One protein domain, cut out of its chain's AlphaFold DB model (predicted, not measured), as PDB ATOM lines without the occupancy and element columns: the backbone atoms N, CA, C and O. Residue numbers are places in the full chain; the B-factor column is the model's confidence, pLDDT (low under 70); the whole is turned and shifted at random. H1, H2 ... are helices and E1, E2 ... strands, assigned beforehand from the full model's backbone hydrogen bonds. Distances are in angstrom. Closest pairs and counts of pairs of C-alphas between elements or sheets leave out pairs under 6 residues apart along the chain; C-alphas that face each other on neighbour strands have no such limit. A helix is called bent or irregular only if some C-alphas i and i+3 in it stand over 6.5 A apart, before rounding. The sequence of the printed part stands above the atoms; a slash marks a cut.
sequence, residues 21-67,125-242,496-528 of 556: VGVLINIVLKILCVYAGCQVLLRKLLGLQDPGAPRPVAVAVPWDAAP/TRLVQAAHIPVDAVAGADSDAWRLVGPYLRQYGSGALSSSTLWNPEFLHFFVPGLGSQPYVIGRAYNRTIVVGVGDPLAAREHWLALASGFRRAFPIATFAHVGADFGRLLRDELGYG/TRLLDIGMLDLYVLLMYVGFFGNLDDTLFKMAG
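Overview. This is residues 21 to 67, 125 to 242 and 496 to 528 of the 556 residues of the protein "DUF2156 domain-containing protein" of Raphidocelis subcapitata (UniProt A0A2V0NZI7). A strongly twisted sheet of five strands forms the core, with H2 and H5 on one face near its two ends and H3 on the other face. The long hairpin of E5 and E6 reaches out to H5 and to a long helix, H1, with short H6 beside it at that end of the domain; the small two-stranded sheet of E1 and E2 lies at the opposite end, and H4 is beside the edge strand E7. The printed part has 198 residues, with six named helices and seven named strands in the order H1 E1 E2 E3 H2 E4 E5 E6 H3 E7 H4 H5 H6; the class is mixed, helices and strands. The large sheet runs E3 E4 E5 E6 E7 and is mixed, while E1 and E2 are antiparallel. The whole is compact, with a radius of gyration of the C-alphas of 18.0 A and spans of 56 by 38 by 34 A.

Along the chain. H1, residues 21 to 45, begins with C-alpha 21 at (-8.288, 36.740, 45.813) and is 36.2 A long. E1, residues 58 to 62, and E2, residues 125 to 129, are each 13.0 A long. E2 runs on into E3, residues 131 to 134, across a break of 1 residue, at 42 degrees. H2, residues 144 to 156, is 18.4 A long and only just irregular: C-alphas 148 and 151 are 6.9 A apart. E4 is residues 172 to 176. E5, residues 180 to 189, begins with C-alpha 180 at (7.818, -2.540, 37.373) and is 29.9 A long. E6, residues 192 to 198, is 18.7 A long. H3, residues 205 to 218, is 20.3 A long and irregular: C-alphas 206 and 209 are 7.1 A apart. E7 is residues 223 to 227, H4 residues 229 to 237 and H5 residues 501 to 512, 16.4 A long. H6, residues 519 to 526, ends with C-alpha 526 at (-2.247, 38.043, 37.946).

Arrangement. E4, E5 and E6 form a meander, each strand the antiparallel neighbour of the one before, with hairpins E4 and E5, and E5 and E6. N 174 and O 182 are 2.9 A apart, and N 187 and O 194 3.1 A. The pairing is staggered: E5 pairs with E4 over residues 180 to 184 and with E6 over 184 to 189. Edge strand E3 is antiparallel to E4, with N 133 and O 173 at 2.9 A. E6, H3 and E7 form a strand-helix-strand unit, two parallel neighbour strands with a helix between, its crossover right-handed; N 197 and O 223 are 2.8 A apart. Helices on both faces give three layers, H2 and H5 on one face, H3 and H4 on the other. H5, at a height of 6.3 A over the sheet, runs across the strands, at 69 degrees to E6 on the local plane. The height of H2 is 9.5 A. H3 and H4 only just touch, with 3 pairs of C-alphas within 8 A, the closest those of Leu 209 and Leu 234, 7.1 A. H1 only grazes the sheet with residues 32 to 40. Its residues 29 to 36 alone touch H5, about perpendicular at 78 degrees, with the C-alphas of Leu 29 and Leu 504 closest at 6.1 A. With residues 22 to 30 alone it touches H6, at a shallow tilt of 16 degrees, opposite ways; the C-alphas of Gly 22 and Leu 523 are closest, at 5.8 A. E1 and E2 pair through N 59 and O 128, 2.9 A; the closest C-alphas of E1 and H3 are those of Val 59 and Gly 214, 6.3 A. Every O i to N i+4 pair is within hydrogen-bond range in H1, H4, H5 and H6, against 7 of 9 in H2 and 8 of 10 in H3.

Size, cuts and confidence. The two C-alphas farthest apart are those of Trp 63 and Gly 528, 59.6 A. Residues 68 to 124 are not printed, with 16.1 A between C-alphas 67 and 125; residues 243 to 495 are not printed, with 7.3 A between C-alphas 242 and 496. Of the links that are printed whole, H1 to E1 and H2 to E4 are long. The mean pLDDT of the printed part is 92.9, and residues 66 to 67 are under 70.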
ATOM      1  N   VAL A  21      -8.489  38.195  45.726       83.44
ATOM      2  CA  VAL A  21      -8.288  36.740  45.813       83.44
ATOM      3  C   VAL A  21      -6.800  36.398  45.731       83.44
ATOM      4  O   VAL A  21      -6.303  35.627  46.550       83.44
ATOM      5  N   GLY A  22      -6.068  37.009  44.796       85.56
ATOM      6  CA  GLY A  22      -4.626  36.813  44.657       85.56
ATOM      7  C   GLY A  22      -3.848  37.215  45.912       85.56
ATOM      8  O   GLY A  22      -2.983  36.461  46.358       85.56
ATOM      9  N   VAL A  23      -4.171  38.365  46.511       88.94
ATOM     10  CA  VAL A  23      -3.549  38.849  47.754       88.94
ATOM     11  C   VAL A  23      -3.846  37.897  48.910       88.94
ATOM     12  O   VAL A  23      -2.921  37.516  49.625       88.94
ATOM     13  N   LEU A  24      -5.098  37.459  49.069       89.44
ATOM     14  CA  LEU A  24      -5.476  36.514  50.120       89.44
ATOM     15  C   LEU A  24      -4.722  35.184  49.984       89.44
ATOM     16  O   LEU A  24      -4.138  34.706  50.957       89.44
ATOM     17  N   ILE A  25      -4.677  34.618  48.774       87.75
ATOM     18  CA  ILE A  25      -3.920  33.393  48.478       87.75
ATOM     19  C   ILE A  25      -2.434  33.588  48.801       87.75
ATOM     20  O   ILE A  25      -1.828  32.729  49.435       87.75
ATOM     21  N   ASN A  26      -1.845  34.721  48.410       91.12
ATOM     22  CA  ASN A  26      -0.438  35.023  48.674       91.12
ATOM     23  C   ASN A  26      -0.144  35.131  50.182       91.12
ATOM     24  O   ASN A  26       0.855  34.579  50.639       91.12
ATOM     25  N   ILE A  27      -1.029  35.766  50.963       92.94
ATOM     26  CA  ILE A  27      -0.921  35.838  52.430       92.94
ATOM     27  C   ILE A  27      -0.952  34.433  53.038       92.94
ATOM     28  O   ILE A  27      -0.063  34.088  53.816       92.94
ATOM     29  N   VAL A  28      -1.930  33.607  52.654       92.81
ATOM     30  CA  VAL A  28      -2.046  32.223  53.142       92.81
ATOM     31  C   VAL A  28      -0.787  31.425  52.806       92.81
ATOM     32  O   VAL A  28      -0.203  30.803  53.690       92.81
ATOM     33  N   LEU A  29      -0.316  31.485  51.558       93.81
ATOM     34  CA  LEU A  29       0.893  30.778  51.140       93.81
ATOM     35  C   LEU A  29       2.123  31.246  51.921       93.81
ATOM     36  O   LEU A  29       2.887  30.406  52.382       93.81
ATOM     37  N   LYS A  30       2.293  32.552  52.159       94.62
ATOM     38  CA  LYS A  30       3.400  33.078  52.978       94.62
ATOM     39  C   LYS A  30       3.354  32.567  54.417       94.62
ATOM     40  O   LYS A  30       4.396  32.194  54.953       94.62
ATOM     41  N   ILE A  31       2.169  32.489  55.023       95.19
ATOM     42  CA  ILE A  31       1.988  31.882  56.351       95.19
ATOM     43  C   ILE A  31       2.399  30.402  56.318       95.19
ATOM     44  O   ILE A  31       3.153  29.950  57.182       95.19
ATOM     45  N   LEU A  32       1.977  29.657  55.291       95.56
ATOM     46  CA  LEU A  32       2.360  28.254  55.114       95.56
ATOM     47  C   LEU A  32       3.869  28.079  54.881       95.56
ATOM     48  O   LEU A  32       4.437  27.107  55.371       95.56
ATOM     49  N   CYS A  33       4.543  29.016  54.208       95.25
ATOM     50  CA  CYS A  33       6.001  29.009  54.047       95.25
ATOM     51  C   CYS A  33       6.730  29.164  55.390       95.25
ATOM     52  O   CYS A  33       7.721  28.474  55.641       95.25
ATOM     53  N   VAL A  34       6.238  30.046  56.270       95.44
ATOM     54  CA  VAL A  34       6.774  30.192  57.636       95.44
ATOM     55  C   VAL A  34       6.565  28.898  58.418       95.44
ATOM     56  O   VAL A  34       7.511  28.373  59.004       95.44
ATOM     57  N   TYR A  35       5.359  28.329  58.353       95.00
ATOM     58  CA  TYR A  35       5.050  27.045  58.979       95.00
ATOM     59  C   TYR A  35       5.948  25.905  58.461       95.00
ATOM     60  O   TYR A  35       6.489  25.139  59.260       95.00
ATOM     61  N   ALA A  36       6.187  25.826  57.148       94.06
ATOM     62  CA  ALA A  36       7.115  24.870  56.542       94.06
ATOM     63  C   ALA A  36       8.552  25.063  57.056       94.06
ATOM     64  O   ALA A  36       9.219  24.090  57.408       94.06
ATOM     65  N   GLY A  37       9.007  26.314  57.192       94.50
ATOM     66  CA  GLY A  37      10.296  26.645  57.804       94.50
ATOM     67  C   GLY A  37      10.417  26.134  59.244       94.50
ATOM     68  O   GLY A  37      11.410  25.491  59.593       94.50
ATOM     69  N   CYS A  38       9.378  26.331  60.060       95.44
ATOM     70  CA  CYS A  38       9.316  25.783  61.415       95.44
ATOM     71  C   CYS A  38       9.359  24.246  61.418       95.44
ATOM     72  O   CYS A  38      10.073  23.661  62.234       95.44
ATOM     73  N   GLN A  39       8.656  23.581  60.491       93.00
ATOM     74  CA  GLN A  39       8.719  22.122  60.349       93.00
ATOM     75  C   GLN A  39      10.130  21.641  59.993       93.00
ATOM     76  O   GLN A  39      10.597  20.660  60.571       93.00
ATOM     77  N   VAL A  40      10.831  22.318  59.080       92.94
ATOM     78  CA  VAL A  40      12.218  21.974  58.724       92.94
ATOM     79  C   VAL A  40      13.143  22.111  59.930       92.94
ATOM     80  O   VAL A  40      13.938  21.206  60.184       92.94
ATOM     81  N   LEU A  41      13.027  23.201  60.693       93.75
ATOM     82  CA  LEU A  41      13.828  23.404  61.900       93.75
ATOM     83  C   LEU A  41      13.563  22.305  62.935       93.75
ATOM     84  O   LEU A  41      14.507  21.686  63.421       93.75
ATOM     85  N   LEU A  42      12.291  22.010  63.217       95.38
ATOM     86  CA  LEU A  42      11.906  20.958  64.157       95.38
ATOM     87  C   LEU A  42      12.436  19.586  63.722       95.38
ATOM     88  O   LEU A  42      12.973  18.845  64.538       95.38
ATOM     89  N   ARG A  43      12.344  19.252  62.430       93.44
ATOM     90  CA  ARG A  43      12.891  17.998  61.896       93.44
ATOM     91  C   ARG A  43      14.400  17.909  62.075       93.44
ATOM     92  O   ARG A  43      14.876  16.862  62.499       93.44
ATOM     93  N   LYS A  44      15.133  18.993  61.798       92.94
ATOM     94  CA  LYS A  44      16.585  19.056  62.019       92.94
ATOM     95  C   LYS A  44      16.936  18.854  63.493       92.94
ATOM     96  O   LYS A  44      17.821  18.062  63.788       92.94
ATOM     97  N   LEU A  45      16.212  19.509  64.403       95.81
ATOM     98  CA  LEU A  45      16.400  19.351  65.851       95.81
ATOM     99  C   LEU A  45      16.131  17.915  66.324       95.81
ATOM    100  O   LEU A  45      16.835  17.416  67.193       95.81
ATOM    101  N   LEU A  46      15.145  17.241  65.729       96.00
ATOM    102  CA  LEU A  46      14.794  15.852  66.033       96.00
ATOM    103  C   LEU A  46      15.632  14.814  65.259       96.00
ATOM    104  O   LEU A  46      15.344  13.623  65.349       96.00
ATOM    105  N   GLY A  47      16.622  15.235  64.460       93.06
ATOM    106  CA  GLY A  47      17.428  14.329  63.633       93.06
ATOM    107  C   GLY A  47      16.621  13.554  62.581       93.06
ATOM    108  O   GLY A  47      17.030  12.480  62.144       93.06
ATOM    109  N   LEU A  48      15.451  14.064  62.184       91.25
ATOM    110  CA  LEU A  48      14.583  13.409  61.209       91.25
ATOM    111  C   LEU A  48      15.119  13.605  59.789       91.25
ATOM    112  O   LEU A  48      15.492  14.710  59.397       91.25
ATOM    113  N   GLN A  49      15.073  12.537  58.993       89.12
ATOM    114  CA  GLN A  49      15.504  12.552  57.593       89.12
ATOM    115  C   GLN A  49      14.710  13.553  56.733       89.12
ATOM    116  O   GLN A  49      13.546  13.873  57.022       89.12
ATOM    117  N   ASP A  50      15.342  14.020  55.649       90.06
ATOM    118  CA  ASP A  50      14.699  14.825  54.603       90.06
ATOM    119  C   ASP A  50      13.462  14.073  54.065       90.06
ATOM    120  O   ASP A  50      13.581  12.902  53.709       90.06
ATOM    121  N   PRO A  51      12.267  14.697  54.007       92.56
ATOM    122  CA  PRO A  51      11.084  14.088  53.397       92.56
ATOM    123  C   PRO A  51      11.265  13.605  51.949       92.56
ATOM    124  O   PRO A  51      10.520  12.727  51.520       92.56
ATOM    125  N   GLY A  52      12.211  14.183  51.202       93.25
ATOM    126  CA  GLY A  52      12.584  13.758  49.851       93.25
ATOM    127  C   GLY A  52      13.652  12.663  49.808       93.25
ATOM    128  O   GLY A  52      13.968  12.184  48.724       93.25
ATOM    129  N   ALA A  53      14.221  12.251  50.945       93.94
ATOM    130  CA  ALA A  53      15.104  11.090  51.001       93.94
ATOM    131  C   ALA A  53      14.257   9.807  51.122       93.94
ATOM    132  O   ALA A  53      13.413   9.719  52.021       93.94
ATOM    133  N   PRO A  54      14.443   8.815  50.232       93.81
ATOM    134  CA  PRO A  54      13.646   7.598  50.260       93.81
ATOM    135  C   PRO A  54      13.947   6.753  51.495       93.81
ATOM    136  O   PRO A  54      15.106   6.520  51.843       93.81
ATOM    137  N   ARG A  55      12.896   6.226  52.127       95.44
ATOM    138  CA  ARG A  55      13.047   5.167  53.131       95.44
ATOM    139  C   ARG A  55      13.283   3.825  52.431       95.44
ATOM    140  O   ARG A  55      12.608   3.557  51.438       95.44
ATOM    141  N   PRO A  56      14.156   2.946  52.957       94.75
ATOM    142  CA  PRO A  56      14.279   1.586  52.449       94.75
ATOM    143  C   PRO A  56      12.935   0.859  52.536       94.75
ATOM    144  O   PRO A  56      12.319   0.798  53.602       94.75
ATOM    145  N   VAL A  57      12.481   0.297  51.418       96.31
ATOM    146  CA  VAL A  57      11.235  -0.469  51.350       96.31
ATOM    147  C   VAL A  57      11.481  -1.779  50.621       96.31
ATOM    148  O   VAL A  57      11.939  -1.787  49.481       96.31
ATOM    149  N   ALA A  58      11.096  -2.877  51.265       95.06
ATOM    150  CA  ALA A  58      10.900  -4.154  50.602       95.06
ATOM    151  C   ALA A  58       9.430  -4.305  50.174       95.06
ATOM    152  O   ALA A  58       8.502  -3.875  50.877       95.06
ATOM    153  N   VAL A  59       9.219  -4.905  49.008       94.69
ATOM    154  CA  VAL A  59       7.901  -5.198  48.437       94.69
ATOM    155  C   VAL A  59       7.803  -6.701  48.193       94.69
ATOM    156  O   VAL A  59       8.778  -7.327  47.784       94.69
ATOM    157  N   ALA A  60       6.644  -7.291  48.484       91.88
ATOM    158  CA  ALA A  60       6.385  -8.694  48.184       91.88
ATOM    159  C   ALA A  60       6.177  -8.870  46.673       91.88
ATOM    160  O   ALA A  60       5.340  -8.195  46.077       91.88
ATOM    161  N   VAL A  61       6.948  -9.770  46.070       89.25
ATOM    162  CA  VAL A  61       6.971 -10.039  44.629       89.25
ATOM    163  C   VAL A  61       6.723 -11.533  44.399       89.25
ATOM    164  O   VAL A  61       7.383 -12.347  45.053       89.25
ATOM    165  N   PRO A  62       5.804 -11.926  43.499       87.19
ATOM    166  CA  PRO A  62       5.652 -13.323  43.090       87.19
ATOM    167  C   PRO A  62       6.961 -13.894  42.522       87.19
ATOM    168  O   PRO A  62       7.719 -13.184  41.860       87.19
ATOM    169  N   TRP A  63       7.258 -15.170  42.771       77.69
ATOM    170  CA  TRP A  63       8.515 -15.775  42.294       77.69
ATOM    171  C   TRP A  63       8.636 -15.822  40.763       77.69
ATOM    172  O   TRP A  63       9.745 -15.769  40.236       77.69
ATOM    173  N   ASP A  64       7.510 -15.872  40.059       76.75
ATOM    174  CA  ASP A  64       7.376 -15.912  38.602       76.75
ATOM    175  C   ASP A  64       7.077 -14.533  37.979       76.75
ATOM    176  O   ASP A  64       6.676 -14.442  36.811       76.75
ATOM    177  N   ALA A  65       7.250 -13.454  38.753       71.12
ATOM    178  CA  ALA A  65       7.016 -12.091  38.297       71.12
ATOM    179  C   ALA A  65       8.079 -11.674  37.268       71.12
ATOM    180  O   ALA A  65       9.230 -11.379  37.597       71.12
ATOM    181  N   ALA A  66       7.661 -11.640  36.009       66.94
ATOM    182  CA  ALA A  66       8.376 -11.054  34.886       66.94
ATOM    183  C   ALA A  66       7.445 -10.044  34.196       66.94
ATOM    184  O   ALA A  66       6.227 -10.123  34.392       66.94
ATOM    185  N   PRO A  67       7.966  -9.109  33.379       61.88
ATOM    186  CA  PRO A  67       7.115  -8.285  32.527       61.88
ATOM    187  C   PRO A  67       6.226  -9.193  31.664       61.88
ATOM    188  O   PRO A  67       6.728 -10.013  30.897       61.88
ATOM    189  N   THR A 125       5.846 -15.960  47.488       86.31
ATOM    190  CA  THR A 125       6.310 -14.579  47.287       86.31
ATOM    191  C   THR A 125       7.693 -14.409  47.911       86.31
ATOM    192  O   THR A 125       8.091 -15.169  48.795       86.31
ATOM    193  N   ARG A 126       8.463 -13.440  47.420       90.25
ATOM    194  CA  ARG A 126       9.758 -13.033  47.977       90.25
ATOM    195  C   ARG A 126       9.751 -11.541  48.270       90.25
ATOM    196  O   ARG A 126       9.092 -10.777  47.572       90.25
ATOM    197  N   LEU A 127      10.500 -11.122  49.281       92.81
ATOM    198  CA  LEU A 127      10.717  -9.706  49.551       92.81
ATOM    199  C   LEU A 127      11.849  -9.192  48.662       92.81
ATOM    200  O   LEU A 127      12.959  -9.715  48.704       92.81
ATOM    201  N   VAL A 128      11.555  -8.176  47.855       93.50
ATOM    202  CA  VAL A 128      12.523  -7.524  46.968       93.50
ATOM    203  C   VAL A 128      12.681  -6.077  47.401       93.50
ATOM    204  O   VAL A 128      11.691  -5.369  47.601       93.50
ATOM    205  N   GLN A 129      13.928  -5.642  47.553       95.44
ATOM    206  CA  GLN A 129      14.248  -4.258  47.871       95.44
ATOM    207  C   GLN A 129      13.938  -3.364  46.665       95.44
ATOM    208  O   GLN A 129      14.389  -3.639  45.552       95.44
ATOM    209  N   ALA A 130      13.178  -2.295  46.888       96.44
ATOM    210  CA  ALA A 130      12.953  -1.286  45.867       96.44
ATOM    211  C   ALA A 130      14.219  -0.446  45.642       96.44
ATOM    212  O   ALA A 130      14.917  -0.088  46.596       96.44
ATOM    213  N   ALA A 131      14.483  -0.112  44.383       96.75
ATOM    214  CA  ALA A 131      15.541   0.791  43.958       96.75
ATOM    215  C   ALA A 131      14.953   2.141  43.521       96.75
ATOM    216  O   ALA A 131      13.808   2.222  43.079       96.75
ATOM    217  N   HIS A 132      15.754   3.200  43.626       97.44
ATOM    218  CA  HIS A 132      15.419   4.535  43.136       97.44
ATOM    219  C   HIS A 132      16.398   4.883  42.022       97.44
ATOM    220  O   HIS A 132      17.555   5.188  42.299       97.44
ATOM    221  N   ILE A 133      15.952   4.769  40.772       97.44
ATOM    222  CA  ILE A 133      16.820   4.884  39.596       97.44
ATOM    223  C   ILE A 133      16.677   6.298  39.020       97.44
ATOM    224  O   ILE A 133      15.576   6.638  38.579       97.44
ATOM    225  N   PRO A 134      17.725   7.139  39.043       96.94
ATOM    226  CA  PRO A 134      17.693   8.445  38.393       96.94
ATOM    227  C   PRO A 134      17.748   8.298  36.868       96.94
ATOM    228  O   PRO A 134      18.349   7.356  36.350       96.94
ATOM    229  N   VAL A 135      17.136   9.240  36.156       94.44
ATOM    230  CA  VAL A 135      17.221   9.318  34.694       94.44
ATOM    231  C   VAL A 135      18.459  10.108  34.290       94.44
ATOM    232  O   VAL A 135      18.613  11.271  34.664       94.44
ATOM    233  N   ASP A 136      19.325   9.481  33.498       92.19
ATOM    234  CA  ASP A 136      20.478  10.132  32.885       92.19
ATOM    235  C   ASP A 136      20.127  10.530  31.449       92.19
ATOM    236  O   ASP A 136      20.093   9.696  30.543       92.19
ATOM    237  N   ALA A 137      19.838  11.816  31.255       87.00
ATOM    238  CA  ALA A 137      19.468  12.354  29.952       87.00
ATOM    239  C   ALA A 137      20.624  12.339  28.937       87.00
ATOM    240  O   ALA A 137      20.354  12.295  27.741       87.00
ATOM    241  N   VAL A 138      21.882  12.357  29.398       88.50
ATOM    242  CA  VAL A 138      23.066  12.335  28.524       88.50
ATOM    243  C   VAL A 138      23.295  10.920  28.008       88.50
ATOM    244  O   VAL A 138      23.465  10.715  26.809       88.50
ATOM    245  N   ALA A 139      23.247   9.929  28.903       90.19
ATOM    246  CA  ALA A 139      23.336   8.526  28.504       90.19
ATOM    247  C   ALA A 139      22.102   8.074  27.700       90.19
ATOM    248  O   ALA A 139      22.198   7.166  26.877       90.19
ATOM    249  N   GLY A 140      20.937   8.695  27.912       89.56
ATOM    250  CA  GLY A 140      19.724   8.431  27.141       89.56
ATOM    251  C   GLY A 140      19.336   6.950  27.166       89.56
ATOM    252  O   GLY A 140      19.113   6.367  28.232       89.56
ATOM    253  N   ALA A 141      19.277   6.321  25.989       91.62
ATOM    254  CA  ALA A 141      18.976   4.894  25.847       91.62
ATOM    255  C   ALA A 141      20.078   3.958  26.396       91.62
ATOM    256  O   ALA A 141      19.804   2.792  26.668       91.62
ATOM    257  N   ASP A 142      21.292   4.450  26.641       92.81
ATOM    258  CA  ASP A 142      22.372   3.662  27.252       92.81
ATOM    259  C   ASP A 142      22.356   3.728  28.793       92.81
ATOM    260  O   ASP A 142      23.186   3.116  29.466       92.81
ATOM    261  N   SER A 143      21.398   4.456  29.380       93.94
ATOM    262  CA  SER A 143      21.274   4.617  30.831       93.94
ATOM    263  C   SER A 143      20.747   3.365  31.546       93.94
ATOM    264  O   SER A 143      19.979   2.560  31.006       93.94
ATOM    265  N   ASP A 144      21.067   3.244  32.839       93.75
ATOM    266  CA  ASP A 144      20.479   2.214  33.705       93.75
ATOM    267  C   ASP A 144      18.953   2.334  33.810       93.75
ATOM    268  O   ASP A 144      18.259   1.317  33.890       93.75
ATOM    269  N   ALA A 145      18.420   3.560  33.768       95.69
ATOM    270  CA  ALA A 145      16.982   3.798  33.728       95.69
ATOM    271  C   ALA A 145      16.355   3.136  32.496       95.69
ATOM    272  O   ALA A 145      15.399   2.370  32.640       95.69
ATOM    273  N   TRP A 146      16.924   3.342  31.304       95.12
ATOM    274  CA  TRP A 146      16.436   2.689  30.088       95.12
ATOM    275  C   TRP A 146      16.570   1.169  30.155       95.12
ATOM    276  O   TRP A 146      15.602   0.446  29.914       95.12
ATOM    277  N   ARG A 147      17.740   0.664  30.557       95.62
ATOM    278  CA  ARG A 147      18.015  -0.775  30.650       95.62
ATOM    279  C   ARG A 147      17.044  -1.508  31.579       95.62
ATOM    280  O   ARG A 147      16.596  -2.608  31.255       95.62
ATOM    281  N   LEU A 148      16.726  -0.921  32.734       95.94
ATOM    282  CA  LEU A 148      15.908  -1.559  33.771       95.94
ATOM    283  C   LEU A 148      14.406  -1.297  33.595       95.94
ATOM    284  O   LEU A 148      13.595  -2.200  33.810       95.94
ATOM    285  N   VAL A 149      14.020  -0.083  33.196       97.44
ATOM    286  CA  VAL A 149      12.614   0.350  33.120       97.44
ATOM    287  C   VAL A 149      12.068   0.325  31.691       97.44
ATOM    288  O   VAL A 149      10.877   0.071  31.508       97.44
ATOM    289  N   GLY A 150      12.905   0.506  30.669       96.00
ATOM    290  CA  GLY A 150      12.514   0.480  29.253       96.00
ATOM    291  C   GLY A 150      11.680  -0.745  28.845       96.00
ATOM    292  O   GLY A 150      10.661  -0.570  28.173       96.00
ATOM    293  N   PRO A 151      11.993  -1.981  29.292       95.94
ATOM    294  CA  PRO A 151      11.136  -3.142  29.041       95.94
ATOM    295  C   PRO A 151       9.707  -2.986  29.588       95.94
ATOM    296  O   PRO A 151       8.753  -3.412  28.944       95.94
ATOM    297  N   TYR A 152       9.542  -2.339  30.744       97.31
ATOM    298  CA  TYR A 152       8.233  -2.046  31.330       97.31
ATOM    299  C   TYR A 152       7.534  -0.884  30.618       97.31
ATOM    300  O   TYR A 152       6.322  -0.950  30.415       97.31
ATOM    301  N   LEU A 153       8.279   0.139  30.179       96.75
ATOM    302  CA  LEU A 153       7.737   1.203  29.328       96.75
ATOM    303  C   LEU A 153       7.133   0.609  28.051       96.75
ATOM    304  O   LEU A 153       5.988   0.908  27.731       96.75
ATOM    305  N   ARG A 154       7.854  -0.276  27.355       96.31
ATOM    306  CA  ARG A 154       7.354  -0.909  26.121       96.31
ATOM    307  C   ARG A 154       6.116  -1.781  26.353       96.31
ATOM    308  O   ARG A 154       5.322  -1.982  25.441       96.31
ATOM    309  N   GLN A 155       5.915  -2.300  27.563       95.88
ATOM    310  CA  GLN A 155       4.741  -3.116  27.885       95.88
ATOM    311  C   GLN A 155       3.531  -2.288  28.337       95.88
ATOM    312  O   GLN A 155       2.403  -2.600  27.949       95.88
ATOM    313  N   TYR A 156       3.753  -1.234  29.129       96.38
ATOM    314  CA  TYR A 156       2.695  -0.546  29.884       96.38
ATOM    315  C   TYR A 156       2.643   0.978  29.668       96.38
ATOM    316  O   TYR A 156       1.797   1.656  30.245       96.38
ATOM    317  N   GLY A 157       3.542   1.543  28.862       95.69
ATOM    318  CA  GLY A 157       3.720   2.981  28.648       95.69
ATOM    319  C   GLY A 157       2.691   3.630  27.726       95.69
ATOM    320  O   GLY A 157       3.061   4.181  26.690       95.69
ATOM    321  N   SER A 158       1.411   3.574  28.089       93.25
ATOM    322  CA  SER A 158       0.310   4.094  27.266       93.25
ATOM    323  C   SER A 158      -0.072   5.555  27.539       93.25
ATOM    324  O   SER A 158      -0.904   6.112  26.826       93.25
ATOM    325  N   GLY A 159       0.478   6.187  28.578       92.38
ATOM    326  CA  GLY A 159       0.167   7.575  28.928       92.38
ATOM    327  C   GLY A 159       0.970   8.586  28.105       92.38
ATOM    328  O   GLY A 159       2.104   8.316  27.711       92.38
ATOM    329  N   ALA A 160       0.434   9.797  27.909       92.75
ATOM    330  CA  ALA A 160       1.097  10.845  27.120       92.75
ATOM    331  C   ALA A 160       2.461  11.296  27.683       92.75
ATOM    332  O   ALA A 160       3.257  11.890  26.962       92.75
ATOM    333  N   LEU A 161       2.740  11.024  28.962       93.31
ATOM    334  CA  LEU A 161       4.026  11.324  29.598       93.31
ATOM    335  C   LEU A 161       4.949  10.112  29.721       93.31
ATOM    336  O   LEU A 161       6.107  10.299  30.086       93.31
ATOM    337  N   SER A 162       4.470   8.892  29.446       94.00
ATOM    338  CA  SER A 162       5.193   7.655  29.769       94.00
ATOM    339  C   SER A 162       6.605   7.651  29.182       94.00
ATOM    340  O   SER A 162       7.560   7.399  29.912       94.00
ATOM    341  N   SER A 163       6.753   8.020  27.909       93.25
ATOM    342  CA  SER A 163       8.062   8.113  27.252       93.25
ATOM    343  C   SER A 163       8.954   9.184  27.886       93.25
ATOM    344  O   SER A 163      10.080   8.881  28.267       93.25
ATOM    345  N   SER A 164       8.445  10.404  28.093       92.44
ATOM    346  CA  SER A 164       9.201  11.504  28.714       92.44
ATOM    347  C   SER A 164       9.749  11.163  30.098       92.44
ATOM    348  O   SER A 164      10.785  11.707  30.474       92.44
ATOM    349  N   THR A 165       9.112  10.248  30.839       95.38
ATOM    350  CA  THR A 165       9.619   9.833  32.156       95.38
ATOM    351  C   THR A 165      11.004   9.193  32.112       95.38
ATOM    352  O   THR A 165      11.684   9.252  33.123       95.38
ATOM    353  N   LEU A 166      11.450   8.657  30.966       94.44
ATOM    354  CA  LEU A 166      12.798   8.096  30.792       94.44
ATOM    355  C   LEU A 166      13.786   9.028  30.081       94.44
ATOM    356  O   LEU A 166      14.958   8.686  29.974       94.44
ATOM    357  N   TRP A 167      13.341  10.197  29.620       91.31
ATOM    358  CA  TRP A 167      14.187  11.157  28.893       91.31
ATOM    359  C   TRP A 167      14.483  12.417  29.694       91.31
ATOM    360  O   TRP A 167      15.459  13.119  29.441       91.31
ATOM    361  N   ASN A 168      13.618  12.727  30.652       92.38
ATOM    362  CA  ASN A 168      13.702  13.940  31.438       92.38
ATOM    363  C   ASN A 168      14.537  13.695  32.704       92.38
ATOM    364  O   ASN A 168      14.143  12.866  33.528       92.38
ATOM    365  N   PRO A 169      15.631  14.447  32.925       91.62
ATOM    366  CA  PRO A 169      16.529  14.225  34.063       91.62
ATOM    367  C   PRO A 169      15.893  14.573  35.419       91.62
ATOM    368  O   PRO A 169      16.442  14.266  36.471       91.62
ATOM    369  N   GLU A 170      14.725  15.222  35.425       92.38
ATOM    370  CA  GLU A 170      13.964  15.496  36.646       92.38
ATOM    371  C   GLU A 170      13.328  14.239  37.249       92.38
ATOM    372  O   GLU A 170      12.949  14.248  38.425       92.38
ATOM    373  N   PHE A 171      13.176  13.178  36.452       96.25
ATOM    374  CA  PHE A 171      12.523  11.954  36.884       96.25
ATOM    375  C   PHE A 171      13.476  11.000  37.594       96.25
ATOM    376  O   PHE A 171      14.647  10.823  37.253       96.25
ATOM    377  N   LEU A 172      12.902  10.329  38.582       97.75
ATOM    378  CA  LEU A 172      13.428   9.125  39.189       97.75
ATOM    379  C   LEU A 172      12.366   8.030  39.082       97.75
ATOM    380  O   LEU A 172      11.164   8.300  39.045       97.75
ATOM    381  N   HIS A 173      12.802   6.777  39.092       98.44
ATOM    382  CA  HIS A 173      11.920   5.618  39.079       98.44
ATOM    383  C   HIS A 173      12.023   4.856  40.393       98.44
ATOM    384  O   HIS A 173      13.082   4.327  40.728       98.44
ATOM    385  N   PHE A 174      10.909   4.759  41.123       98.56
ATOM    386  CA  PHE A 174      10.755   3.777  42.194       98.56
ATOM    387  C   PHE A 174      10.543   2.417  41.533       98.56
ATOM    388  O   PHE A 174       9.443   2.111  41.072       98.56
ATOM    389  N   PHE A 175      11.617   1.645  41.415       98.25
ATOM    390  CA  PHE A 175      11.674   0.402  40.663       98.25
ATOM    391  C   PHE A 175      11.695  -0.804  41.595       98.25
ATOM    392  O   PHE A 175      12.505  -0.883  42.519       98.25
ATOM    393  N   VAL A 176      10.829  -1.776  41.322       97.06
ATOM    394  CA  VAL A 176      10.812  -3.063  42.014       97.06
ATOM    395  C   VAL A 176      11.044  -4.161  40.975       97.06
ATOM    396  O   VAL A 176      10.143  -4.420  40.168       97.06
ATOM    397  N   PRO A 177      12.219  -4.824  40.986       92.62
ATOM    398  CA  PRO A 177      12.517  -5.921  40.071       92.62
ATOM    399  C   PRO A 177      11.411  -6.980  40.054       92.62
ATOM    400  O   PRO A 177      11.011  -7.499  41.096       92.62
ATOM    401  N   GLY A 178      10.915  -7.296  38.858       90.62
ATOM    402  CA  GLY A 178       9.812  -8.237  38.644       90.62
ATOM    403  C   GLY A 178       8.426  -7.585  38.603       90.62
ATOM    404  O   GLY A 178       7.572  -8.079  37.873       90.62
ATOM    405  N   LEU A 179       8.204  -6.448  39.276       94.62
ATOM    406  CA  LEU A 179       6.899  -5.768  39.268       94.62
ATOM    407  C   LEU A 179       6.807  -4.630  38.249       94.62
ATOM    408  O   LEU A 179       5.829  -4.579  37.504       94.62
ATOM    409  N   GLY A 180       7.798  -3.733  38.228       96.88
ATOM    410  CA  GLY A 180       7.818  -2.540  37.373       96.88
ATOM    411  C   GLY A 180       8.262  -1.280  38.108       96.88
ATOM    412  O   GLY A 180       9.015  -1.365  39.082       96.88
ATOM    413  N   SER A 181       7.825  -0.105  37.641       98.19
ATOM    414  CA  SER A 181       8.226   1.175  38.246       98.19
ATOM    415  C   SER A 181       7.096   2.192  38.403       98.19
ATOM    416  O   SER A 181       6.184   2.247  37.584       98.19
ATOM    417  N   GLN A 182       7.198   3.039  39.430       98.50
ATOM    418  CA  GLN A 182       6.466   4.304  39.531       98.50
ATOM    419  C   GLN A 182       7.431   5.456  39.205       98.50
ATOM    420  O   GLN A 182       8.359   5.691  39.991       98.50
ATOM    421  N   PRO A 183       7.230   6.191  38.097       98.31
ATOM    422  CA  PRO A 183       7.955   7.429  37.837       98.31
ATOM    423  C   PRO A 183       7.553   8.506  38.842       98.31
ATOM    424  O   PRO A 183       6.374   8.626  39.196       98.31
ATOM    425  N   TYR A 184       8.514   9.298  39.304       98.38
ATOM    426  CA  TYR A 184       8.258  10.393  40.228       98.38
ATOM    427  C   TYR A 184       9.301  11.505  40.125       98.38
ATOM    428  O   TYR A 184      10.392  11.315  39.593       98.38
ATOM    429  N   VAL A 185       8.961  12.667  40.676       97.12
ATOM    430  CA  VAL A 185       9.846  13.835  40.777       97.12
ATOM    431  C   VAL A 185       9.919  14.334  42.219       97.12
ATOM    432  O   VAL A 185       9.021  14.072  43.030       97.12
ATOM    433  N   ILE A 186      10.978  15.081  42.540       96.00
ATOM    434  CA  ILE A 186      11.146  15.752  43.834       96.00
ATOM    435  C   ILE A 186      11.330  17.251  43.597       96.00
ATOM    436  O   ILE A 186      12.298  17.676  42.972       96.00
ATOM    437  N   GLY A 187      10.423  18.056  44.149       93.25
ATOM    438  CA  GLY A 187      10.489  19.517  44.096       93.25
ATOM    439  C   GLY A 187      10.826  20.108  45.463       93.25
ATOM    440  O   GLY A 187      10.304  19.652  46.482       93.25
ATOM    441  N   ARG A 188      11.680  21.137  45.506       92.56
ATOM    442  CA  ARG A 188      12.011  21.875  46.735       92.56
ATOM    443  C   ARG A 188      11.909  23.386  46.561       92.56
ATOM    444  O   ARG A 188      12.712  23.977  45.851       92.56
ATOM    445  N   ALA A 189      10.972  24.016  47.258       91.31
ATOM    446  CA  ALA A 189      10.883  25.471  47.333       91.31
ATOM    447  C   ALA A 189      10.207  25.912  48.630       91.31
ATOM    448  O   ALA A 189       9.456  25.152  49.230       91.31
ATOM    449  N   TYR A 190      10.469  27.143  49.073       92.94
ATOM    450  CA  TYR A 190       9.839  27.722  50.268       92.94
ATOM    451  C   TYR A 190       9.959  26.865  51.538       92.94
ATOM    452  O   TYR A 190       9.004  26.725  52.299       92.94
ATOM    453  N   ASN A 191      11.136  26.270  51.766       91.75
ATOM    454  CA  ASN A 191      11.381  25.320  52.863       91.75
ATOM    455  C   ASN A 191      10.450  24.095  52.842       91.75
ATOM    456  O   ASN A 191      10.275  23.423  53.857       91.75
ATOM    457  N   ARG A 192       9.855  23.786  51.690       93.56
ATOM    458  CA  ARG A 192       8.955  22.660  51.495       93.56
ATOM    459  C   ARG A 192       9.527  21.710  50.451       93.56
ATOM    460  O   ARG A 192      10.029  22.138  49.417       93.56
ATOM    461  N   THR A 193       9.456  20.416  50.750       94.69
ATOM    462  CA  THR A 193       9.799  19.336  49.822       94.69
ATOM    463  C   THR A 193       8.520  18.618  49.431       94.69
ATOM    464  O   THR A 193       7.745  18.247  50.314       94.69
ATOM    465  N   ILE A 194       8.324  18.418  48.132       95.62
ATOM    466  CA  ILE A 194       7.249  17.605  47.567       95.62
ATOM    467  C   ILE A 194       7.845  16.385  46.873       95.62
ATOM    468  O   ILE A 194       8.927  16.463  46.288       95.62
ATOM    469  N   VAL A 195       7.124  15.270  46.922       97.75
ATOM    470  CA  VAL A 195       7.431  14.053  46.167       97.75
ATOM    471  C   VAL A 195       6.171  13.682  45.405       97.75
ATOM    472  O   VAL A 195       5.119  13.504  46.020       97.75
ATOM    473  N   VAL A 196       6.256  13.618  44.080       98.12
ATOM    474  CA  VAL A 196       5.070  13.478  43.227       98.12
ATOM    475  C   VAL A 196       5.265  12.312  42.276       98.12
ATOM    476  O   VAL A 196       6.126  12.380  41.402       98.12
ATOM    477  N   GLY A 197       4.475  11.251  42.446       98.25
ATOM    478  CA  GLY A 197       4.343  10.194  41.447       98.25
ATOM    479  C   GLY A 197       3.634  10.743  40.212       98.25
ATOM    480  O   GLY A 197       2.612  11.417  40.334       98.25
ATOM    481  N   VAL A 198       4.180  10.505  39.026       97.56
ATOM    482  CA  VAL A 198       3.662  11.076  37.778       97.56
ATOM    483  C   VAL A 198       3.240   9.954  36.845       97.56
ATOM    484  O   VAL A 198       4.042   9.069  36.543       97.56
ATOM    485  N   GLY A 199       1.999  10.023  36.366       96.94
ATOM    486  CA  GLY A 199       1.438   8.987  35.507       96.94
ATOM    487  C   GLY A 199       1.117   7.688  36.241       96.94
ATOM    488  O   GLY A 199       1.414   7.509  37.428       96.94
ATOM    489  N   ASP A 200       0.495   6.778  35.500       97.88
ATOM    490  CA  ASP A 200       0.226   5.422  35.971       97.88
ATOM    491  C   ASP A 200       1.542   4.630  36.097       97.88
ATOM    492  O   ASP A 200       2.501   4.908  35.364       97.88
ATOM    493  N   PRO A 201       1.624   3.635  37.002       98.00
ATOM    494  CA  PRO A 201       2.808   2.799  37.119       98.00
ATOM    495  C   PRO A 201       3.113   2.077  35.802       98.00
ATOM    496  O   PRO A 201       2.229   1.494  35.173       98.00
ATOM    497  N   LEU A 202       4.392   2.031  35.428       97.94
ATOM    498  CA  LEU A 202       4.894   1.208  34.327       97.94
ATOM    499  C   LEU A 202       4.969  -0.249  34.802       97.94
ATOM    500  O   LEU A 202       6.042  -0.757  35.139       97.94
ATOM    501  N   ALA A 203       3.807  -0.883  34.926       96.75
ATOM    502  CA  ALA A 203       3.631  -2.227  35.460       96.75
ATOM    503  C   ALA A 203       2.275  -2.821  35.053       96.75
ATOM    504  O   ALA A 203       1.343  -2.090  34.710       96.75
ATOM    505  N   ALA A 204       2.142  -4.143  35.184       95.25
ATOM    506  CA  ALA A 204       0.849  -4.814  35.101       95.25
ATOM    507  C   ALA A 204      -0.121  -4.268  36.163       95.25
ATOM    508  O   ALA A 204       0.290  -3.937  37.280       95.25
ATOM    509  N   ARG A 205      -1.414  -4.211  35.826       94.81
ATOM    510  CA  ARG A 205      -2.457  -3.631  36.687       94.81
ATOM    511  C   ARG A 205      -2.522  -4.303  38.059       94.81
ATOM    512  O   ARG A 205      -2.664  -3.611  39.064       94.81
ATOM    513  N   GLU A 206      -2.343  -5.623  38.126       94.44
ATOM    514  CA  GLU A 206      -2.299  -6.365  39.395       94.44
ATOM    515  C   GLU A 206      -1.160  -5.930  40.337       94.44
ATOM    516  O   GLU A 206      -1.247  -6.124  41.549       94.44
ATOM    517  N   HIS A 207      -0.104  -5.296  39.818       95.75
ATOM    518  CA  HIS A 207       1.041  -4.834  40.606       95.75
ATOM    519  C   HIS A 207       0.909  -3.380  41.080       95.75
ATOM    520  O   HIS A 207       1.698  -2.938  41.922       95.75
ATOM    521  N   TRP A 208      -0.070  -2.624  40.575       97.81
ATOM    522  CA  TRP A 208      -0.206  -1.193  40.862       97.81
ATOM    523  C   TRP A 208      -0.376  -0.902  42.352       97.81
ATOM    524  O   TRP A 208       0.269   0.009  42.870       97.81
ATOM    525  N   LEU A 209      -1.169  -1.703  43.070       97.81
ATOM    526  CA  LEU A 209      -1.365  -1.517  44.511       97.81
ATOM    527  C   LEU A 209      -0.071  -1.740  45.299       97.81
ATOM    528  O   LEU A 209       0.247  -0.955  46.195       97.81
ATOM    529  N   ALA A 210       0.696  -2.776  44.956       96.94
ATOM    530  CA  ALA A 210       1.965  -3.075  45.612       96.94
ATOM    531  C   ALA A 210       2.993  -1.953  45.385       96.94
ATOM    532  O   ALA A 210       3.652  -1.528  46.340       96.94
ATOM    533  N   LEU A 211       3.079  -1.433  44.154       98.06
ATOM    534  CA  LEU A 211       3.954  -0.313  43.801       98.06
ATOM    535  C   LEU A 211       3.532   0.985  44.493       98.06
ATOM    536  O   LEU A 211       4.358   1.600  45.161       98.06
ATOM    537  N   ALA A 212       2.257   1.373  44.414       98.25
ATOM    538  CA  ALA A 212       1.756   2.600  45.035       98.25
ATOM    539  C   ALA A 212       1.883   2.565  46.569       98.25
ATOM    540  O   ALA A 212       2.321   3.536  47.189       98.25
ATOM    541  N   SER A 213       1.588   1.416  47.186       98.00
ATOM    542  CA  SER A 213       1.787   1.207  48.625       98.00
ATOM    543  C   SER A 213       3.264   1.262  49.006       98.00
ATOM    544  O   SER A 213       3.619   1.876  50.013       98.00
ATOM    545  N   GLY A 214       4.137   0.626  48.217       98.12
ATOM    546  CA  GLY A 214       5.586   0.664  48.411       98.12
ATOM    547  C   GLY A 214       6.137   2.085  48.312       98.12
ATOM    548  O   GLY A 214       6.851   2.531  49.210       98.12
ATOM    549  N   PHE A 215       5.713   2.826  47.290       98.44
ATOM    550  CA  PHE A 215       6.092   4.215  47.069       98.44
ATOM    551  C   PHE A 215       5.637   5.125  48.217       98.44
ATOM    552  O   PHE A 215       6.437   5.894  48.743       98.44
ATOM    553  N   ARG A 216       4.398   4.972  48.704       97.50
ATOM    554  CA  ARG A 216       3.900   5.706  49.881       97.50
ATOM    555  C   ARG A 216       4.660   5.360  51.165       97.50
ATOM    556  O   ARG A 216       4.844   6.225  52.019       97.50
ATOM    557  N   ARG A 217       5.118   4.114  51.339       97.31
ATOM    558  CA  ARG A 217       5.986   3.752  52.478       97.31
ATOM    559  C   ARG A 217       7.371   4.386  52.358       97.31
ATOM    560  O   ARG A 217       7.905   4.834  53.374       97.31
ATOM    561  N   ALA A 218       7.918   4.453  51.142       97.75
ATOM    562  CA  ALA A 218       9.194   5.111  50.864       97.75
ATOM    563  C   ALA A 218       9.091   6.624  51.114       97.75
ATOM    564  O   ALA A 218       9.987   7.211  51.721       97.75
ATOM    565  N   PHE A 219       7.954   7.217  50.738       97.38
ATOM    566  CA  PHE A 219       7.647   8.639  50.857       97.38
ATOM    567  C   PHE A 219       6.234   8.868  51.423       97.38
ATOM    568  O   PHE A 219       5.269   9.011  50.671       97.38
ATOM    569  N   PRO A 220       6.075   8.990  52.753       94.75
ATOM    570  CA  PRO A 220       4.757   9.201  53.363       94.75
ATOM    571  C   PRO A 220       4.048  10.495  52.945       94.75
ATOM    572  O   PRO A 220       2.840  10.615  53.132       94.75
ATOM    573  N   ILE A 221       4.799  11.465  52.413       93.56
ATOM    574  CA  ILE A 221       4.280  12.744  51.910       93.56
ATOM    575  C   ILE A 221       3.902  12.698  50.423       93.56
ATOM    576  O   ILE A 221       3.510  13.726  49.878       93.56
ATOM    577  N   ALA A 222       4.063  11.550  49.757       96.94
ATOM    578  CA  ALA A 222       3.881  11.457  48.319       96.94
ATOM    579  C   ALA A 222       2.446  11.782  47.892       96.94
ATOM    580  O   ALA A 222       1.472  11.278  48.463       96.94
ATOM    581  N   THR A 223       2.342  12.583  46.840       97.88
ATOM    582  CA  THR A 223       1.120  12.804  46.064       97.88
ATOM    583  C   THR A 223       1.293  12.225  44.665       97.88
ATOM    584  O   THR A 223       2.381  11.774  44.303       97.88
ATOM    585  N   PHE A 224       0.219  12.217  43.877       98.25
ATOM    586  CA  PHE A 224       0.266  11.781  42.487       98.25
ATOM    587  C   PHE A 224      -0.346  12.832  41.569       98.25
ATOM    588  O   PHE A 224      -1.313  13.501  41.940       98.25
ATOM    589  N   ALA A 225       0.208  12.970  40.373       97.06
ATOM    590  CA  ALA A 225      -0.265  13.896  39.359       97.06
ATOM    591  C   ALA A 225      -0.310  13.218  37.991       97.06
ATOM    592  O   ALA A 225       0.506  12.349  37.683       97.06
ATOM    593  N   HIS A 226      -1.240  13.676  37.157       96.69
ATOM    594  CA  HIS A 226      -1.383  13.218  35.781       96.69
ATOM    595  C   HIS A 226      -1.612  11.696  35.666       96.69
ATOM    596  O   HIS A 226      -1.066  11.037  34.783       96.69
ATOM    597  N   VAL A 227      -2.401  11.130  36.585       97.44
ATOM    598  CA  VAL A 227      -2.765   9.703  36.583       97.44
ATOM    599  C   VAL A 227      -4.039   9.461  35.778       97.44
ATOM    600  O   VAL A 227      -4.903  10.338  35.695       97.44
ATOM    601  N   GLY A 228      -4.182   8.273  35.203       97.38
ATOM    602  CA  GLY A 228      -5.401   7.825  34.543       97.38
ATOM    603  C   GLY A 228      -6.527   7.522  35.535       97.38
ATOM    604  O   GLY A 228      -6.327   7.409  36.748       97.38
ATOM    605  N   ALA A 229      -7.749   7.366  35.018       97.19
ATOM    606  CA  ALA A 229      -8.931   7.119  35.847       97.19
ATOM    607  C   ALA A 229      -8.839   5.813  36.654       97.19
ATOM    608  O   ALA A 229      -9.323   5.742  37.780       97.19
ATOM    609  N   ASP A 230      -8.233   4.769  36.093       97.62
ATOM    610  CA  ASP A 230      -8.123   3.476  36.765       97.62
ATOM    611  C   ASP A 230      -7.160   3.509  37.945       97.62
ATOM    612  O   ASP A 230      -7.505   3.050  39.036       97.62
ATOM    613  N   PHE A 231      -5.980   4.099  37.759       98.25
ATOM    614  CA  PHE A 231      -5.036   4.248  38.854       98.25
ATOM    615  C   PHE A 231      -5.550   5.254  39.887       98.25
ATOM    616  O   PHE A 231      -5.456   5.000  41.083       98.25
ATOM    617  N   GLY A 232      -6.209   6.335  39.452       98.19
ATOM    618  CA  GLY A 232      -6.906   7.265  40.345       98.19
ATOM    619  C   GLY A 232      -7.948   6.577  41.237       98.19
ATOM    620  O   GLY A 232      -8.002   6.856  42.435       98.19
ATOM    621  N   ARG A 233      -8.730   5.628  40.697       98.38
ATOM    622  CA  ARG A 233      -9.677   4.817  41.486       98.38
ATOM    623  C   ARG A 233      -8.948   3.995  42.538       98.38
ATOM    624  O   ARG A 233      -9.309   4.074  43.704       98.38
ATOM    625  N   LEU A 234      -7.879   3.303  42.150       98.44
ATOM    626  CA  LEU A 234      -7.052   2.531  43.079       98.44
ATOM    627  C   LEU A 234      -6.470   3.412  44.197       98.44
ATOM    628  O   LEU A 234      -6.552   3.053  45.368       98.44
ATOM    629  N   LEU A 235      -5.922   4.587  43.868       98.50
ATOM    630  CA  LEU A 235      -5.373   5.523  44.858       98.50
ATOM    631  C   LEU A 235      -6.441   6.018  45.847       98.50
ATOM    632  O   LEU A 235      -6.156   6.167  47.037       98.50
ATOM    633  N   ARG A 236      -7.664   6.269  45.373       97.69
ATOM    634  CA  ARG A 236      -8.793   6.667  46.222       97.69
ATOM    635  C   ARG A 236      -9.254   5.519  47.114       97.69
ATOM    636  O   ARG A 236      -9.311   5.686  48.329       97.69
ATOM    637  N   ASP A 237      -9.576   4.382  46.507       97.25
ATOM    638  CA  ASP A 237     -10.311   3.291  47.148       97.25
ATOM    639  C   ASP A 237      -9.408   2.481  48.090       97.25
ATOM    640  O   ASP A 237      -9.813   2.164  49.205       97.25
ATOM    641  N   GLU A 238      -8.154   2.235  47.698       97.62
ATOM    642  CA  GLU A 238      -7.225   1.395  48.466       97.62
ATOM    643  C   GLU A 238      -6.272   2.203  49.356       97.62
ATOM    644  O   GLU A 238      -5.814   1.726  50.395       97.62
ATOM    645  N   LEU A 239      -5.929   3.436  48.957       96.69
ATOM    646  CA  LEU A 239      -4.940   4.261  49.666       96.69
ATOM    647  C   LEU A 239      -5.527   5.522  50.317       96.69
ATOM    648  O   LEU A 239      -4.812   6.186  51.078       96.69
ATOM    649  N   GLY A 240      -6.808   5.823  50.096       95.75
ATOM    650  CA  GLY A 240      -7.527   6.905  50.769       95.75
ATOM    651  C   GLY A 240      -7.183   8.312  50.278       95.75
ATOM    652  O   GLY A 240      -7.381   9.269  51.026       95.75
ATOM    653  N   TYR A 241      -6.651   8.459  49.061       97.31
ATOM    654  CA  TYR A 241      -6.377   9.778  48.485       97.31
ATOM    655  C   TYR A 241      -7.661  10.493  48.044       97.31
ATOM    656  O   TYR A 241      -8.586   9.886  47.504       97.31
ATOM    657  N   GLY A 242      -7.683  11.819  48.184       96.75
ATOM    658  CA  GLY A 242      -8.627  12.672  47.467       96.75
ATOM    659  C   GLY A 242      -8.172  12.849  46.019       96.75
ATOM    660  O   GLY A 242      -7.018  13.200  45.778       96.75
ATOM    661  N   THR A 496      -4.972  16.684  50.495       81.75
ATOM    662  CA  THR A 496      -5.110  18.102  50.842       81.75
ATOM    663  C   THR A 496      -6.476  18.437  51.441       81.75
ATOM    664  O   THR A 496      -7.526  17.953  51.012       81.75
ATOM    665  N   ARG A 497      -6.462  19.325  52.431       81.06
ATOM    666  CA  ARG A 497      -7.619  19.971  53.056       81.06
ATOM    667  C   ARG A 497      -7.550  21.478  52.813       81.06
ATOM    668  O   ARG A 497      -6.518  22.027  52.447       81.06
ATOM    669  N   LEU A 498      -8.674  22.167  52.981       77.00
ATOM    670  CA  LEU A 498      -8.707  23.619  52.805       77.00
ATOM    671  C   LEU A 498      -7.789  24.301  53.839       77.00
ATOM    672  O   LEU A 498      -7.900  24.012  55.029       77.00
ATOM    673  N   LEU A 499      -6.924  25.213  53.371       78.44
ATOM    674  CA  LEU A 499      -5.951  25.971  54.179       78.44
ATOM    675  C   LEU A 499      -4.917  25.108  54.926       78.44
ATOM    676  O   LEU A 499      -4.422  25.505  55.980       78.44
ATOM    677  N   ASP A 500      -4.569  23.938  54.390       89.00
ATOM    678  CA  ASP A 500      -3.487  23.118  54.929       89.00
ATOM    679  C   ASP A 500      -2.179  23.258  54.134       89.00
ATOM    680  O   ASP A 500      -2.083  23.979  53.137       89.00
ATOM    681  N   ILE A 501      -1.142  22.543  54.580       91.62
ATOM    682  CA  ILE A 501       0.166  22.535  53.914       91.62
ATOM    683  C   ILE A 501       0.105  22.001  52.475       91.62
ATOM    684  O   ILE A 501       0.958  22.337  51.658       91.62
ATOM    685  N   GLY A 502      -0.920  21.220  52.142       91.38
ATOM    686  CA  GLY A 502      -1.164  20.711  50.805       91.38
ATOM    687  C   GLY A 502      -1.456  21.813  49.786       91.38
ATOM    688  O   GLY A 502      -1.130  21.663  48.608       91.38
ATOM    689  N   MET A 503      -1.986  22.961  50.222       93.31
ATOM    690  CA  MET A 503      -2.101  24.143  49.363       93.31
ATOM    691  C   MET A 503      -0.725  24.657  48.919       93.31
ATOM    692  O   MET A 503      -0.549  25.028  47.757       93.31
ATOM    693  N   LEU A 504       0.265  24.632  49.820       94.12
ATOM    694  CA  LEU A 504       1.648  24.953  49.471       94.12
ATOM    695  C   LEU A 504       2.261  23.860  48.584       94.12
ATOM    696  O   LEU A 504       2.955  24.201  47.634       94.12
ATOM    697  N   ASP A 505       1.963  22.578  48.826       94.31
ATOM    698  CA  ASP A 505       2.447  21.475  47.978       94.31
ATOM    699  C   ASP A 505       1.982  21.626  46.525       94.31
ATOM    700  O   ASP A 505       2.789  21.514  45.598       94.31
ATOM    701  N   LEU A 506       0.701  21.952  46.316       93.75
ATOM    702  CA  LEU A 506       0.158  22.208  44.984       93.75
ATOM    703  C   LEU A 506       0.804  23.442  44.341       93.75
ATOM    704  O   LEU A 506       1.138  23.410  43.160       93.75
ATOM    705  N   TYR A 507       1.030  24.513  45.109       93.75
ATOM    706  CA  TYR A 507       1.720  25.699  44.599       93.75
ATOM    707  C   TYR A 507       3.162  25.387  44.171       93.75
ATOM    708  O   TYR A 507       3.575  25.771  43.078       93.75
ATOM    709  N   VAL A 508       3.912  24.652  45.000       93.50
ATOM    710  CA  VAL A 508       5.283  24.220  44.690       93.50
ATOM    711  C   VAL A 508       5.294  23.331  43.451       93.50
ATOM    712  O   VAL A 508       6.154  23.526  42.599       93.50
ATOM    713  N   LEU A 509       4.324  22.423  43.288       93.19
ATOM    714  CA  LEU A 509       4.197  21.610  42.075       93.19
ATOM    715  C   LEU A 509       3.957  22.479  40.835       93.19
ATOM    716  O   LEU A 509       4.656  22.318  39.839       93.19
ATOM    717  N   LEU A 510       3.012  23.422  40.890       92.38
ATOM    718  CA  LEU A 510       2.700  24.316  39.768       92.38
ATOM    719  C   LEU A 510       3.880  25.225  39.403       92.38
ATOM    720  O   LEU A 510       4.079  25.534  38.228       92.38
ATOM    721  N   MET A 511       4.685  25.628  40.386       88.75
ATOM    722  CA  MET A 511       5.935  26.343  40.141       88.75
ATOM    723  C   MET A 511       6.996  25.423  39.523       88.75
ATOM    724  O   MET A 511       7.684  25.825  38.590       88.75
ATOM    725  N   TYR A 512       7.113  24.182  40.009       88.88
ATOM    726  CA  TYR A 512       8.117  23.211  39.557       88.88
ATOM    727  C   TYR A 512       7.941  22.832  38.086       88.88
ATOM    728  O   TYR A 512       8.916  22.742  37.348       88.88
ATOM    729  N   VAL A 513       6.692  22.675  37.645       87.12
ATOM    730  CA  VAL A 513       6.349  22.366  36.244       87.12
ATOM    731  C   VAL A 513       6.251  23.616  35.353       87.12
ATOM    732  O   VAL A 513       5.832  23.531  34.198       87.12
ATOM    733  N   GLY A 514       6.596  24.795  35.884       85.75
ATOM    734  CA  GLY A 514       6.694  26.037  35.114       85.75
ATOM    735  C   GLY A 514       5.382  26.752  34.822       85.75
ATOM    736  O   GLY A 514       5.351  27.649  33.975       85.75
ATOM    737  N   PHE A 515       4.284  26.380  35.485       87.12
ATOM    738  CA  PHE A 515       3.023  27.109  35.341       87.12
ATOM    739  C   PHE A 515       3.061  28.417  36.127       87.12
ATOM    740  O   PHE A 515       2.554  29.430  35.642       87.12
ATOM    741  N   PHE A 516       3.670  28.401  37.317       88.12
ATOM    742  CA  PHE A 516       3.824  29.561  38.197       88.12
ATOM    743  C   PHE A 516       5.292  29.979  38.333       88.12
ATOM    744  O   PHE A 516       6.203  29.201  38.067       88.12
ATOM    745  N   GLY A 517       5.510  31.222  38.761       84.38
ATOM    746  CA  GLY A 517       6.810  31.691  39.242       84.38
ATOM    747  C   GLY A 517       6.779  31.830  40.757       84.38
ATOM    748  O   GLY A 517       5.930  31.240  41.420       84.38
ATOM    749  N   ASN A 518       7.643  32.680  41.301       87.25
ATOM    750  CA  ASN A 518       7.636  32.941  42.738       87.25
ATOM    751  C   ASN A 518       6.308  33.548  43.234       87.25
ATOM    752  O   ASN A 518       5.566  34.136  42.445       87.25
ATOM    753  N   LEU A 519       6.029  33.466  44.542       90.19
ATOM    754  CA  LEU A 519       4.788  33.971  45.159       90.19
ATOM    755  C   LEU A 519       4.432  35.401  44.729       90.19
ATOM    756  O   LEU A 519       3.307  35.658  44.290       90.19
ATOM    757  N   ASP A 520       5.389  36.321  44.821       87.31
ATOM    758  CA  ASP A 520       5.177  37.727  44.467       87.31
ATOM    759  C   ASP A 520       5.084  37.928  42.948       87.31
ATOM    760  O   ASP A 520       4.206  38.642  42.468       87.31
ATOM    761  N   ASP A 521       5.916  37.233  42.168       84.50
ATOM    762  CA  ASP A 521       5.879  37.271  40.701       84.50
ATOM    763  C   ASP A 521       4.527  36.800  40.157       84.50
ATOM    764  O   ASP A 521       3.966  37.418  39.250       84.50
ATOM    765  N   THR A 522       3.989  35.730  40.741       84.75
ATOM    766  CA  THR A 522       2.677  35.171  40.409       84.75
ATOM    767  C   THR A 522       1.573  36.174  40.727       84.75
ATOM    768  O   THR A 522       0.736  36.455  39.868       84.75
ATOM    769  N   LEU A 523       1.598  36.777  41.922       86.25
ATOM    770  CA  LEU A 523       0.640  37.813  42.315       86.25
ATOM    771  C   LEU A 523       0.675  39.009  41.353       86.25
ATOM    772  O   LEU A 523      -0.361  39.413  40.822       86.25
ATOM    773  N   PHE A 524       1.864  39.546  41.071       84.81
ATOM    774  CA  PHE A 524       2.017  40.701  40.187       84.81
ATOM    775  C   PHE A 524       1.636  40.393  38.738       84.81
ATOM    776  O   PHE A 524       1.072  41.256  38.065       84.81
ATOM    777  N   LYS A 525       1.871  39.170  38.249       79.88
ATOM    778  CA  LYS A 525       1.387  38.741  36.928       79.88
ATOM    779  C   LYS A 525      -0.131  38.622  36.859       79.88
ATOM    780  O   LYS A 525      -0.717  39.036  35.858       79.88
ATOM    781  N   MET A 526      -0.780  38.084  37.893       80.12
ATOM    782  CA  MET A 526      -2.247  38.043  37.946       80.12
ATOM    783  C   MET A 526      -2.850  39.452  37.983       80.12
ATOM    784  O   MET A 526      -3.882  39.688  37.362       80.12
ATOM    785  N   ALA A 527      -2.169  40.399  38.633       80.12
ATOM    786  CA  ALA A 527      -2.548  41.812  38.656       80.12
ATOM    787  C   ALA A 527      -2.185  42.587  37.368       80.12
ATOM    788  O   ALA A 527      -2.501  43.769  37.262       80.12
ATOM    789  N   GLY A 528      -1.507  41.964  36.394       75.94
ATOM    790  CA  GLY A 528      -1.066  42.621  35.154       75.94
ATOM    791  C   GLY A 528       0.114  43.590  35.318       75.94
ATOM    792  O   GLY A 528       0.450  44.313  34.383       75.94
TER     793      GLY A 528